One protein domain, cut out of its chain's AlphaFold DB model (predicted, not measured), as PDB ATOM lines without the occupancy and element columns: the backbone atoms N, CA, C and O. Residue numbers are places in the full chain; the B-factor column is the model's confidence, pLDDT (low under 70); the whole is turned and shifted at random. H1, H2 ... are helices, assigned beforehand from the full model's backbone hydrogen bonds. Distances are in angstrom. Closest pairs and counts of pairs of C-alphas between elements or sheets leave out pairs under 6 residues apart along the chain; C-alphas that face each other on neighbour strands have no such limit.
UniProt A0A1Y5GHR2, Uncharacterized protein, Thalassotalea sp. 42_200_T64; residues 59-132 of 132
ATOM      1  N   GLY A  59     189.991 197.878 263.704       77.50
ATOM      2  CA  GLY A  59     190.840 196.830 263.119       77.50
ATOM      3  C   GLY A  59     192.007 197.347 262.271       77.50
ATOM      4  O   GLY A  59     192.840 196.549 261.839       77.50
ATOM      5  N   GLU A  60     192.130 198.663 262.094       79.44
ATOM      6  CA  GLU A  60     193.260 199.310 261.430       79.44
ATOM      7  C   GLU A  60     194.238 199.901 262.455       79.44
ATOM      8  O   GLU A  60     193.865 200.265 263.574       79.44
ATOM      9  N   ARG A  61     195.528 199.992 262.098       79.81
ATOM     10  CA  ARG A  61     196.532 200.633 262.963       79.81
ATOM     11  C   ARG A  61     196.234 202.127 263.021       79.81
ATOM     12  O   ARG A  61     196.248 202.793 261.991       79.81
ATOM     13  N   ALA A  62     196.034 202.650 264.221       82.06
ATOM     14  CA  ALA A  62     195.672 204.039 264.439       82.06
ATOM     15  C   ALA A  62     196.548 204.674 265.513       82.06
ATOM     16  O   ALA A  62     197.098 204.002 266.381       82.06
ATOM     17  N   VAL A  63     196.659 205.995 265.472       80.88
ATOM     18  CA  VAL A  63     197.270 206.779 266.545       80.88
ATOM     19  C   VAL A  63     196.169 207.618 267.166       80.88
ATOM     20  O   VAL A  63     195.518 208.396 266.473       80.88
ATOM     21  N   LEU A  64     195.955 207.452 268.471       79.75
ATOM     22  CA  LEU A  64     195.012 208.279 269.208       79.75
ATOM     23  C   LEU A  64     195.682 209.610 269.548       79.75
ATOM     24  O   LEU A  64     196.741 209.634 270.175       79.75
ATOM     25  N   ILE A  65     195.051 210.705 269.140       79.69
ATOM     26  CA  ILE A  65     195.459 212.061 269.497       79.69
ATOM     27  C   ILE A  65     194.356 212.629 270.379       79.69
ATOM     28  O   ILE A  65     193.234 212.822 269.914       79.69
ATOM     29  N   ASP A  66     194.680 212.876 271.644       78.81
ATOM     30  CA  ASP A  66     193.769 213.526 272.579       78.81
ATOM     31  C   ASP A  66     194.037 215.036 272.594       78.81
ATOM     32  O   ASP A  66     195.174 215.480 272.782       78.81
ATOM     33  N   VAL A  67     192.991 215.825 272.354       78.19
ATOM     34  CA  VAL A  67     193.051 217.289 272.336       78.19
ATOM     35  C   VAL A  67     192.305 217.795 273.558       78.19
ATOM     36  O   VAL A  67     191.080 217.903 273.567       78.19
ATOM     37  N   MET A  68     193.068 218.109 274.601       75.19
ATOM     38  CA  MET A  68     192.531 218.614 275.859       75.19
ATOM     39  C   MET A  68     192.306 220.128 275.773       75.19
ATOM     40  O   MET A  68     193.140 220.857 275.230       75.19
ATOM     41  N   ASN A  69     191.195 220.615 276.330       71.94
ATOM     42  CA  ASN A  69     190.981 222.054 276.450       71.94
ATOM     43  C   ASN A  69     191.918 222.641 277.521       71.94
ATOM     44  O   ASN A  69     192.282 221.971 278.485       71.94
ATOM     45  N   SER A  70     192.310 223.907 277.364       74.94
ATOM     46  CA  SER A  70     192.923 224.647 278.471       74.94
ATOM     47  C   SER A  70     191.836 225.214 279.388       74.94
ATOM     48  O   SER A  70     190.702 225.411 278.947       74.94
ATOM     49  N   ASP A  71     192.196 225.548 280.630       64.56
ATOM     50  CA  ASP A  71     191.280 226.038 281.679       64.56
ATOM     51  C   ASP A  71     190.350 227.193 281.249       64.56
ATOM     52  O   ASP A  71     189.312 227.419 281.863       64.56
ATOM     53  N   HIS A  72     190.709 227.941 280.200       65.31
ATOM     54  CA  HIS A  72     190.001 229.144 279.749       65.31
ATOM     55  C   HIS A  72     189.383 228.999 278.347       65.31
ATOM     56  O   HIS A  72     188.881 229.976 277.790       65.31
ATOM     57  N   MET A  73     189.445 227.815 277.734       62.69
ATOM     58  CA  MET A  73     189.016 227.616 276.350       62.69
ATOM     59  C   MET A  73     187.571 227.114 276.274       62.69
ATOM     60  O   MET A  73     187.206 226.122 276.906       62.69
ATOM     61  N   ASN A  74     186.750 227.790 275.466       74.38
ATOM     62  CA  ASN A  74     185.378 227.378 275.181       74.38
ATOM     63  C   ASN A  74     185.380 226.078 274.352       74.38
ATOM     64  O   ASN A  74     185.946 226.025 273.261       74.38
ATOM     65  N   ILE A  75     184.730 225.037 274.878       73.56
ATOM     66  CA  ILE A  75     184.660 223.695 274.276       73.56
ATOM     67  C   ILE A  75     184.015 223.734 272.881       73.56
ATOM     68  O   ILE A  75     184.479 223.043 271.976       73.56
ATOM     69  N   VAL A  76     182.988 224.574 272.691       76.31
ATOM     70  CA  VAL A  76     182.280 224.729 271.411       76.31
ATOM     71  C   VAL A  76     183.234 225.267 270.350       76.31
ATOM     72  O   VAL A  76     183.403 224.662 269.295       76.31
ATOM     73  N   SER A  77     183.930 226.365 270.653       78.94
ATOM     74  CA  SER A  77     184.844 226.971 269.687       78.94
ATOM     75  C   SER A  77     186.059 226.085 269.425       78.94
ATOM     76  O   SER A  77     186.510 226.010 268.285       78.94
ATOM     77  N   MET A  78     186.591 225.384 270.430       81.31
ATOM     78  CA  MET A  78     187.683 224.425 270.232       81.31
ATOM     79  C   MET A  78     187.273 223.322 269.250       81.31
ATOM     80  O   MET A  78     188.002 223.051 268.297       81.31
ATOM     81  N   SER A  79     186.093 222.736 269.456       79.38
ATOM     82  CA  SER A  79     185.535 221.684 268.607       79.38
ATOM     83  C   SER A  79     185.416 222.131 267.146       79.38
ATOM     84  O   SER A  79     185.988 221.496 266.261       79.38
ATOM     85  N   GLU A  80     184.830 223.308 266.898       82.69
ATOM     86  CA  GLU A  80     184.723 223.894 265.551       82.69
ATOM     87  C   GLU A  80     186.087 224.168 264.894       82.69
ATOM     88  O   GLU A  80     186.229 224.143 263.667       82.69
ATOM     89  N   HIS A  81     187.115 224.513 265.676       84.00
ATOM     90  CA  HIS A  81     188.465 224.710 265.140       84.00
ATOM     91  C   HIS A  81     189.131 223.384 264.773       84.00
ATOM     92  O   HIS A  81     189.800 223.324 263.738       84.00
ATOM     93  N   VAL A  82     188.952 222.349 265.598       84.19
ATOM     94  CA  VAL A  82     189.474 221.003 265.339       84.19
ATOM     95  C   VAL A  82     188.814 220.418 264.097       84.19
ATOM     96  O   VAL A  82     189.524 219.979 263.199       84.19
ATOM     97  N   GLU A  83     187.491 220.497 263.978       83.19
ATOM     98  CA  GLU A  83     186.753 219.995 262.816       83.19
ATOM     99  C   GLU A  83     187.211 220.669 261.515       83.19
ATOM    100  O   GLU A  83     187.665 220.002 260.585       83.19
ATOM    101  N   ARG A  84     187.275 222.008 261.493       85.75
ATOM    102  CA  ARG A  84     187.810 222.751 260.338       85.75
ATOM    103  C   ARG A  84     189.275 222.423 260.045       85.75
ATOM    104  O   ARG A  84     189.723 222.539 258.904       85.75
ATOM    105  N   TYR A  85     190.075 222.111 261.064       84.69
ATOM    106  CA  TYR A  85     191.463 221.691 260.869       84.69
ATOM    107  C   TYR A  85     191.534 220.312 260.211       84.69
ATOM    108  O   TYR A  85     192.312 220.146 259.271       84.69
ATOM    109  N   LEU A  86     190.701 219.369 260.658       84.69
ATOM    110  CA  LEU A  86     190.584 218.032 260.082       84.69
ATOM    111  C   LEU A  86     190.169 218.107 258.610       84.69
ATOM    112  O   LEU A  86     190.872 217.556 257.771       84.69
ATOM    113  N   GLU A  87     189.139 218.887 258.271       84.50
ATOM    114  CA  GLU A  87     188.699 219.088 256.879       84.50
ATOM    115  C   GLU A  87     189.827 219.595 255.966       84.50
ATOM    116  O   GLU A  87     190.024 219.107 254.852       84.50
ATOM    117  N   ARG A  88     190.616 220.569 256.441       84.50
ATOM    118  CA  ARG A  88     191.745 221.109 255.667       84.50
ATOM    119  C   ARG A  88     192.891 220.115 255.549       84.50
ATOM    120  O   ARG A  88     193.539 220.056 254.504       84.50
ATOM    121  N   LYS A  89     193.189 219.385 256.627       82.81
ATOM    122  CA  LYS A  89     194.328 218.469 256.679       82.81
ATOM    123  C   LYS A  89     194.074 217.161 255.964       82.81
ATOM    124  O   LYS A  89     195.031 216.656 255.389       82.81
ATOM    125  N   GLN A  90     192.832 216.684 255.908       77.62
ATOM    126  CA  GLN A  90     192.461 215.472 255.177       77.62
ATOM    127  C   GLN A  90     192.998 215.501 253.736       77.62
ATOM    128  O   GLN A  90     193.580 214.532 253.265       77.62
ATOM    129  N   ASN A  91     192.906 216.659 253.075       76.75
ATOM    130  CA  ASN A  91     193.356 216.860 251.692       76.75
ATOM    131  C   ASN A  91     194.884 216.956 251.521       76.75
ATOM    132  O   ASN A  91     195.376 216.997 250.397       76.75
ATOM    133  N   GLN A  92     195.639 217.055 252.616       82.62
ATOM    134  CA  GLN A  92     197.104 217.166 252.622       82.62
ATOM    135  C   GLN A  92     197.780 215.875 253.094       82.62
ATOM    136  O   GLN A  92     199.008 215.833 253.199       82.62
ATOM    137  N   LEU A  93     197.000 214.846 253.431       80.88
ATOM    138  CA  LEU A  93     197.534 213.585 253.916       80.88
ATOM    139  C   LEU A  93     198.062 212.718 252.761       80.88
ATOM    140  O   LEU A  93     197.476 212.703 251.676       80.88
ATOM    141  N   PRO A  94     199.158 211.970 252.986       77.69
ATOM    142  CA  PRO A  94     199.599 210.916 252.081       77.69
ATOM    143  C   PRO A  94     198.506 209.865 251.860       77.69
ATOM    144  O   PRO A  94     197.681 209.613 252.740       77.69
ATOM    145  N   ALA A  95     198.545 209.196 250.708       75.56
ATOM    146  CA  ALA A  95     197.643 208.085 250.425       75.56
ATOM    147  C   ALA A  95     197.756 206.996 251.509       75.56
ATOM    148  O   ALA A  95     198.858 206.558 251.841       75.56
ATOM    149  N   GLY A  96     196.610 206.562 252.042       76.62
ATOM    150  CA  GLY A  96     196.527 205.531 253.084       76.62
ATOM    151  C   GLY A  96     196.512 206.050 254.526       76.62
ATOM    152  O   GLY A  96     196.551 205.236 255.441       76.62
ATOM    153  N   ILE A  97     196.453 207.370 254.745       79.62
ATOM    154  CA  ILE A  97     196.259 207.958 256.078       79.62
ATOM    155  C   ILE A  97     194.911 208.673 256.121       79.62
ATOM    156  O   ILE A  97     194.622 209.521 255.276       79.62
ATOM    157  N   THR A  98     194.117 208.368 257.143       78.06
ATOM    158  CA  THR A  98     192.782 208.937 257.352       78.06
ATOM    159  C   THR A  98     192.705 209.492 258.771       78.06
ATOM    160  O   THR A  98     193.126 208.829 259.718       78.06
ATOM    161  N   LEU A  99     192.193 210.713 258.936       80.94
ATOM    162  CA  LEU A  99     191.867 211.254 260.257       80.94
ATOM    163  C   LEU A  99     190.369 211.075 260.512       80.94
ATOM    164  O   LEU A  99     189.550 211.458 259.675       80.94
ATOM    165  N   THR A 100     190.028 210.540 261.683       76.62
ATOM    166  CA  THR A 100     188.643 210.339 262.127       76.62
ATOM    167  C   THR A 100     188.454 210.993 263.487       76.62
ATOM    168  O   THR A 100     189.243 210.770 264.407       76.62
ATOM    169  N   LEU A 101     187.399 211.797 263.628       79.12
ATOM    170  CA  LEU A 101     186.993 212.338 264.919       79.12
ATOM    171  C   LEU A 101     186.228 211.253 265.683       79.12
ATOM    172  O   LEU A 101     185.095 210.932 265.341       79.12
ATOM    173  N   TRP A 102     186.861 210.664 266.698       72.81
ATOM    174  CA  TRP A 102     186.249 209.579 267.470       72.81
ATOM    175  C   TRP A 102     185.263 210.075 268.535       72.81
ATOM    176  O   TRP A 102     184.208 209.477 268.727       72.81
ATOM    177  N   SER A 103     185.593 211.163 269.236       69.94
ATOM    178  CA  SER A 103     184.755 211.709 270.303       69.94
ATOM    179  C   SER A 103     184.799 213.232 270.308       69.94
ATOM    180  O   SER A 103     185.876 213.829 270.262       69.94
ATOM    181  N   ASN A 104     183.621 213.852 270.381       73.25
ATOM    182  CA  ASN A 104     183.448 215.293 270.454       73.25
ATOM    183  C   ASN A 104     182.611 215.658 271.683       73.25
ATOM    184  O   ASN A 104     181.412 215.391 271.755       73.25
ATOM    185  N   TRP A 105     183.240 216.303 272.663       68.69
ATOM    186  CA  TRP A 105     182.567 216.700 273.901       68.69
ATOM    187  C   TRP A 105     181.527 217.814 273.686       68.69
ATOM    188  O   TRP A 105     180.642 217.988 274.526       68.69
ATOM    189  N   ASN A 106     181.592 218.539 272.563       72.81
ATOM    190  CA  ASN A 106     180.639 219.593 272.211       72.81
ATOM    191  C   ASN A 106     179.216 219.050 271.985       72.81
ATOM    192  O   ASN A 106     178.255 219.607 272.515       72.81
ATOM    193  N   ASP A 107     179.074 217.924 271.285       73.94
ATOM    194  CA  ASP A 107     177.762 217.361 270.925       73.94
ATOM    195  C   ASP A 107     176.959 216.948 272.164       73.94
ATOM    196  O   ASP A 107     175.753 217.203 272.278       73.94
ATOM    197  N   ALA A 108     177.654 216.371 273.147       74.38
ATOM    198  CA  ALA A 108     177.074 216.019 274.436       74.38
ATOM    199  C   ALA A 108     176.646 217.263 275.237       74.38
ATOM    200  O   ALA A 108     175.634 217.225 275.939       74.38
ATOM    201  N   TYR A 109     177.392 218.366 275.133       77.88
ATOM    202  CA  TYR A 109     177.057 219.632 275.787       77.88
ATOM    203  C   TYR A 109     175.813 220.281 275.172       77.88
ATOM    204  O   TYR A 109     174.885 220.635 275.903       77.88
ATOM    205  N   GLN A 110     175.762 220.385 273.843       79.81
ATOM    206  CA  GLN A 110     174.632 220.984 273.128       79.81
ATOM    207  C   GLN A 110     173.338 220.192 273.341       79.81
ATOM    208  O   GLN A 110     172.300 220.776 273.645       79.81
ATOM    209  N   SER A 111     173.415 218.859 273.292       81.62
ATOM    210  CA  SER A 111     172.257 217.987 273.541       81.62
ATOM    211  C   SER A 111     171.683 218.151 274.951       81.62
ATOM    212  O   SER A 111     170.479 218.055 275.158       81.62
ATOM    213  N   ARG A 112     172.523 218.412 275.958       85.38
ATOM    214  CA  ARG A 112     172.039 218.667 277.324       85.38
ATOM    215  C   ARG A 112     171.383 220.035 277.442       85.38
ATOM    216  O   ARG A 112     170.359 220.155 278.110       85.38
ATOM    217  N   LEU A 113     171.958 221.056 276.807       86.12
ATOM    218  CA  LEU A 113     171.388 222.402 276.802       86.12
ATOM    219  C   LEU A 113     170.002 222.422 276.154       86.12
ATOM    220  O   LEU A 113     169.094 223.028 276.719       86.12
ATOM    221  N   SER A 114     169.814 221.731 275.027       88.00
ATOM    222  CA  SER A 114     168.504 221.663 274.370       88.00
ATOM    223  C   SER A 114     167.450 221.006 275.263       88.00
ATOM    224  O   SER A 114     166.374 221.572 275.427       88.00
ATOM    225  N   ILE A 115     167.783 219.896 275.929       91.56
ATOM    226  CA  ILE A 115     166.882 219.220 276.878       91.56
ATOM    227  C   ILE A 115     166.515 220.145 278.047       91.56
ATOM    228  O   ILE A 115     165.359 220.191 278.469       91.56
ATOM    229  N   ILE A 116     167.476 220.902 278.586       93.81
ATOM    230  CA  ILE A 116     167.207 221.867 279.664       93.81
ATOM    231  C   ILE A 116     166.237 222.949 279.184       93.81
ATOM    232  O   ILE A 116     165.281 223.264 279.892       93.81
ATOM    233  N   LEU A 117     166.462 223.505 277.991       92.06
ATOM    234  CA  LEU A 117     165.611 224.551 277.421       92.06
ATOM    235  C   LEU A 117     164.202 224.039 277.100       92.06
ATOM    236  O   LEU A 117     163.225 224.731 277.378       92.06
ATOM    237  N   GLU A 118     164.086 222.823 276.575       92.25
ATOM    238  CA  GLU A 118     162.808 222.176 276.272       92.25
ATOM    239  C   GLU A 118     161.990 221.913 277.546       92.25
ATOM    240  O   GLU A 118     160.802 222.246 277.620       92.25
ATOM    241  N   ASN A 119     162.642 221.404 278.593       94.12
ATOM    242  CA  ASN A 119     162.015 221.200 279.897       94.12
ATOM    243  C   ASN A 119     161.620 222.528 280.556       94.12
ATOM    244  O   ASN A 119     160.531 222.634 281.121       94.12
ATOM    245  N   ALA A 120     162.471 223.554 280.464       93.69
ATOM    246  CA  ALA A 120     162.172 224.886 280.984       93.69
ATOM    247  C   ALA A 120     160.965 225.512 280.269       93.69
ATOM    248  O   ALA A 120     160.075 226.049 280.928       93.69
ATOM    249  N   GLY A 121     160.898 225.396 278.939       95.88
ATOM    250  CA  GLY A 121     159.763 225.859 278.142       95.88
ATOM    251  C   GLY A 121     158.467 225.129 278.495       95.88
ATOM    252  O   GLY A 121     157.434 225.766 278.697       95.88
ATOM    253  N   SER A 122     158.533 223.807 278.658       91.94
ATOM    254  CA  SER A 122     157.386 222.992 279.075       91.94
ATOM    255  C   SER A 122     156.894 223.373 280.475       91.94
ATOM    256  O   SER A 122     155.695 223.545 280.687       91.94
ATOM    257  N   GLY A 123     157.812 223.580 281.424       94.06
ATOM    258  CA  GLY A 123     157.483 224.042 282.772       94.06
ATOM    259  C   GLY A 123     156.847 225.434 282.786       94.06
ATOM    260  O   GLY A 123     155.839 225.642 283.458       94.06
ATOM    261  N   LEU A 124     157.381 226.373 282.002       95.44
ATOM    262  CA  LEU A 124     156.811 227.714 281.840       95.44
ATOM    263  C   LEU A 124     155.370 227.649 281.305       95.44
ATOM    264  O   LEU A 124     154.485 228.345 281.800       95.44
ATOM    265  N   LEU A 125     155.125 226.784 280.320       96.19
ATOM    266  CA  LEU A 125     153.803 226.582 279.729       96.19
ATOM    267  C   LEU A 125     152.805 226.043 280.766       96.19
ATOM    268  O   LEU A 125     151.688 226.548 280.862       96.19
ATOM    269  N   LEU A 126     153.225 225.092 281.607       95.31
ATOM    270  CA  LEU A 126     152.402 224.579 282.709       95.31
ATOM    271  C   LEU A 126     152.012 225.675 283.713       95.31
ATOM    272  O   LEU A 126     150.869 225.704 284.168       95.31
ATOM    273  N   VAL A 127     152.923 226.603 284.026       95.75
ATOM    274  CA  VAL A 127     152.625 227.747 284.907       95.75
ATOM    275  C   VAL A 127     151.556 228.651 284.293       95.75
ATOM    276  O   VAL A 127     150.629 229.051 284.993       95.75
ATOM    277  N   PHE A 128     151.641 228.943 282.992       95.62
ATOM    278  CA  PHE A 128     150.620 229.744 282.310       95.62
ATOM    279  C   PHE A 128     149.245 229.072 282.298       95.62
ATOM    280  O   PHE A 128     148.251 229.760 282.502       95.62
ATOM    281  N   ILE A 129     149.184 227.747 282.108       96.00
ATOM    282  CA  ILE A 129     147.922 226.993 282.172       96.00
ATOM    283  C   ILE A 129     147.296 227.092 283.564       96.00
ATOM    284  O   ILE A 129     146.086 227.230 283.669       96.00
ATOM    285  N   MET A 130     148.099 227.021 284.628       94.62
ATOM    286  CA  MET A 130     147.598 227.077 286.005       94.62
ATOM    287  C   MET A 130     147.079 228.469 286.407       94.62
ATOM    288  O   MET A 130     146.280 228.580 287.334       94.62
ATOM    289  N   LEU A 131     147.578 229.528 285.766       94.12
ATOM    290  CA  LEU A 131     147.266 230.917 286.114       94.12
ATOM    291  C   LEU A 131     146.003 231.454 285.414       94.12
ATOM    292  O   LEU A 131     145.530 232.533 285.772       94.12
ATOM    293  N   ILE A 132     145.483 230.714 284.430       84.50
ATOM    294  CA  ILE A 132     144.211 230.954 283.727       84.50
ATOM    295  C   ILE A 132     143.090 230.193 284.436       84.50
ATOM    296  O   ILE A 132     142.011 230.802 284.616       84.50
TER     297      ILE A 132
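What this domain is: This is residues 59 to 132 of the 132 residues of an uncharacterized protein of Thalassotalea sp. 42_200_T64 (UniProt A0A1Y5GHR2). A loose head, made of the short helix H1 and two long stretches with no named element, residues 59 to 74 and 91 to 104, bears one long straight helix, H2, whose residues 111 to 131 stick out as an arm. H1 and H2 meet near their first residues as a wide V. The printed part has 74 residues, is all helix with H1 before H2, and is extended, with a radius of gyration of the C-alphas of 19.8 A and spans of 67 by 30 by 21 A.

Where its parts are: H1, residues 75 to 90, begins at C-alpha 75 (184.660, 223.695, 274.276). H2, residues 105 to 131, measures 40.0 A and ends at C-alpha 131 (147.266, 230.917, 286.114).

How they stand to each other: H1 and H2 form a helical hairpin, running opposite ways at a steep tilt of 41 degrees. They touch through residues 75 to 79 and 105 to 106 alone; the closest C-alphas, of Val 76 and Asn 106, are 5.5 A apart. In both helices every O i to N i+4 pair is within hydrogen-bond range.

The domain as a whole: The farthest C-alphas, of Ala 95 and Ile 132, are 67.0 A apart. The printed part has no cut; the link H1 to H2 is long. Residues 71 to 73, 103 and 105 have pLDDT under 70.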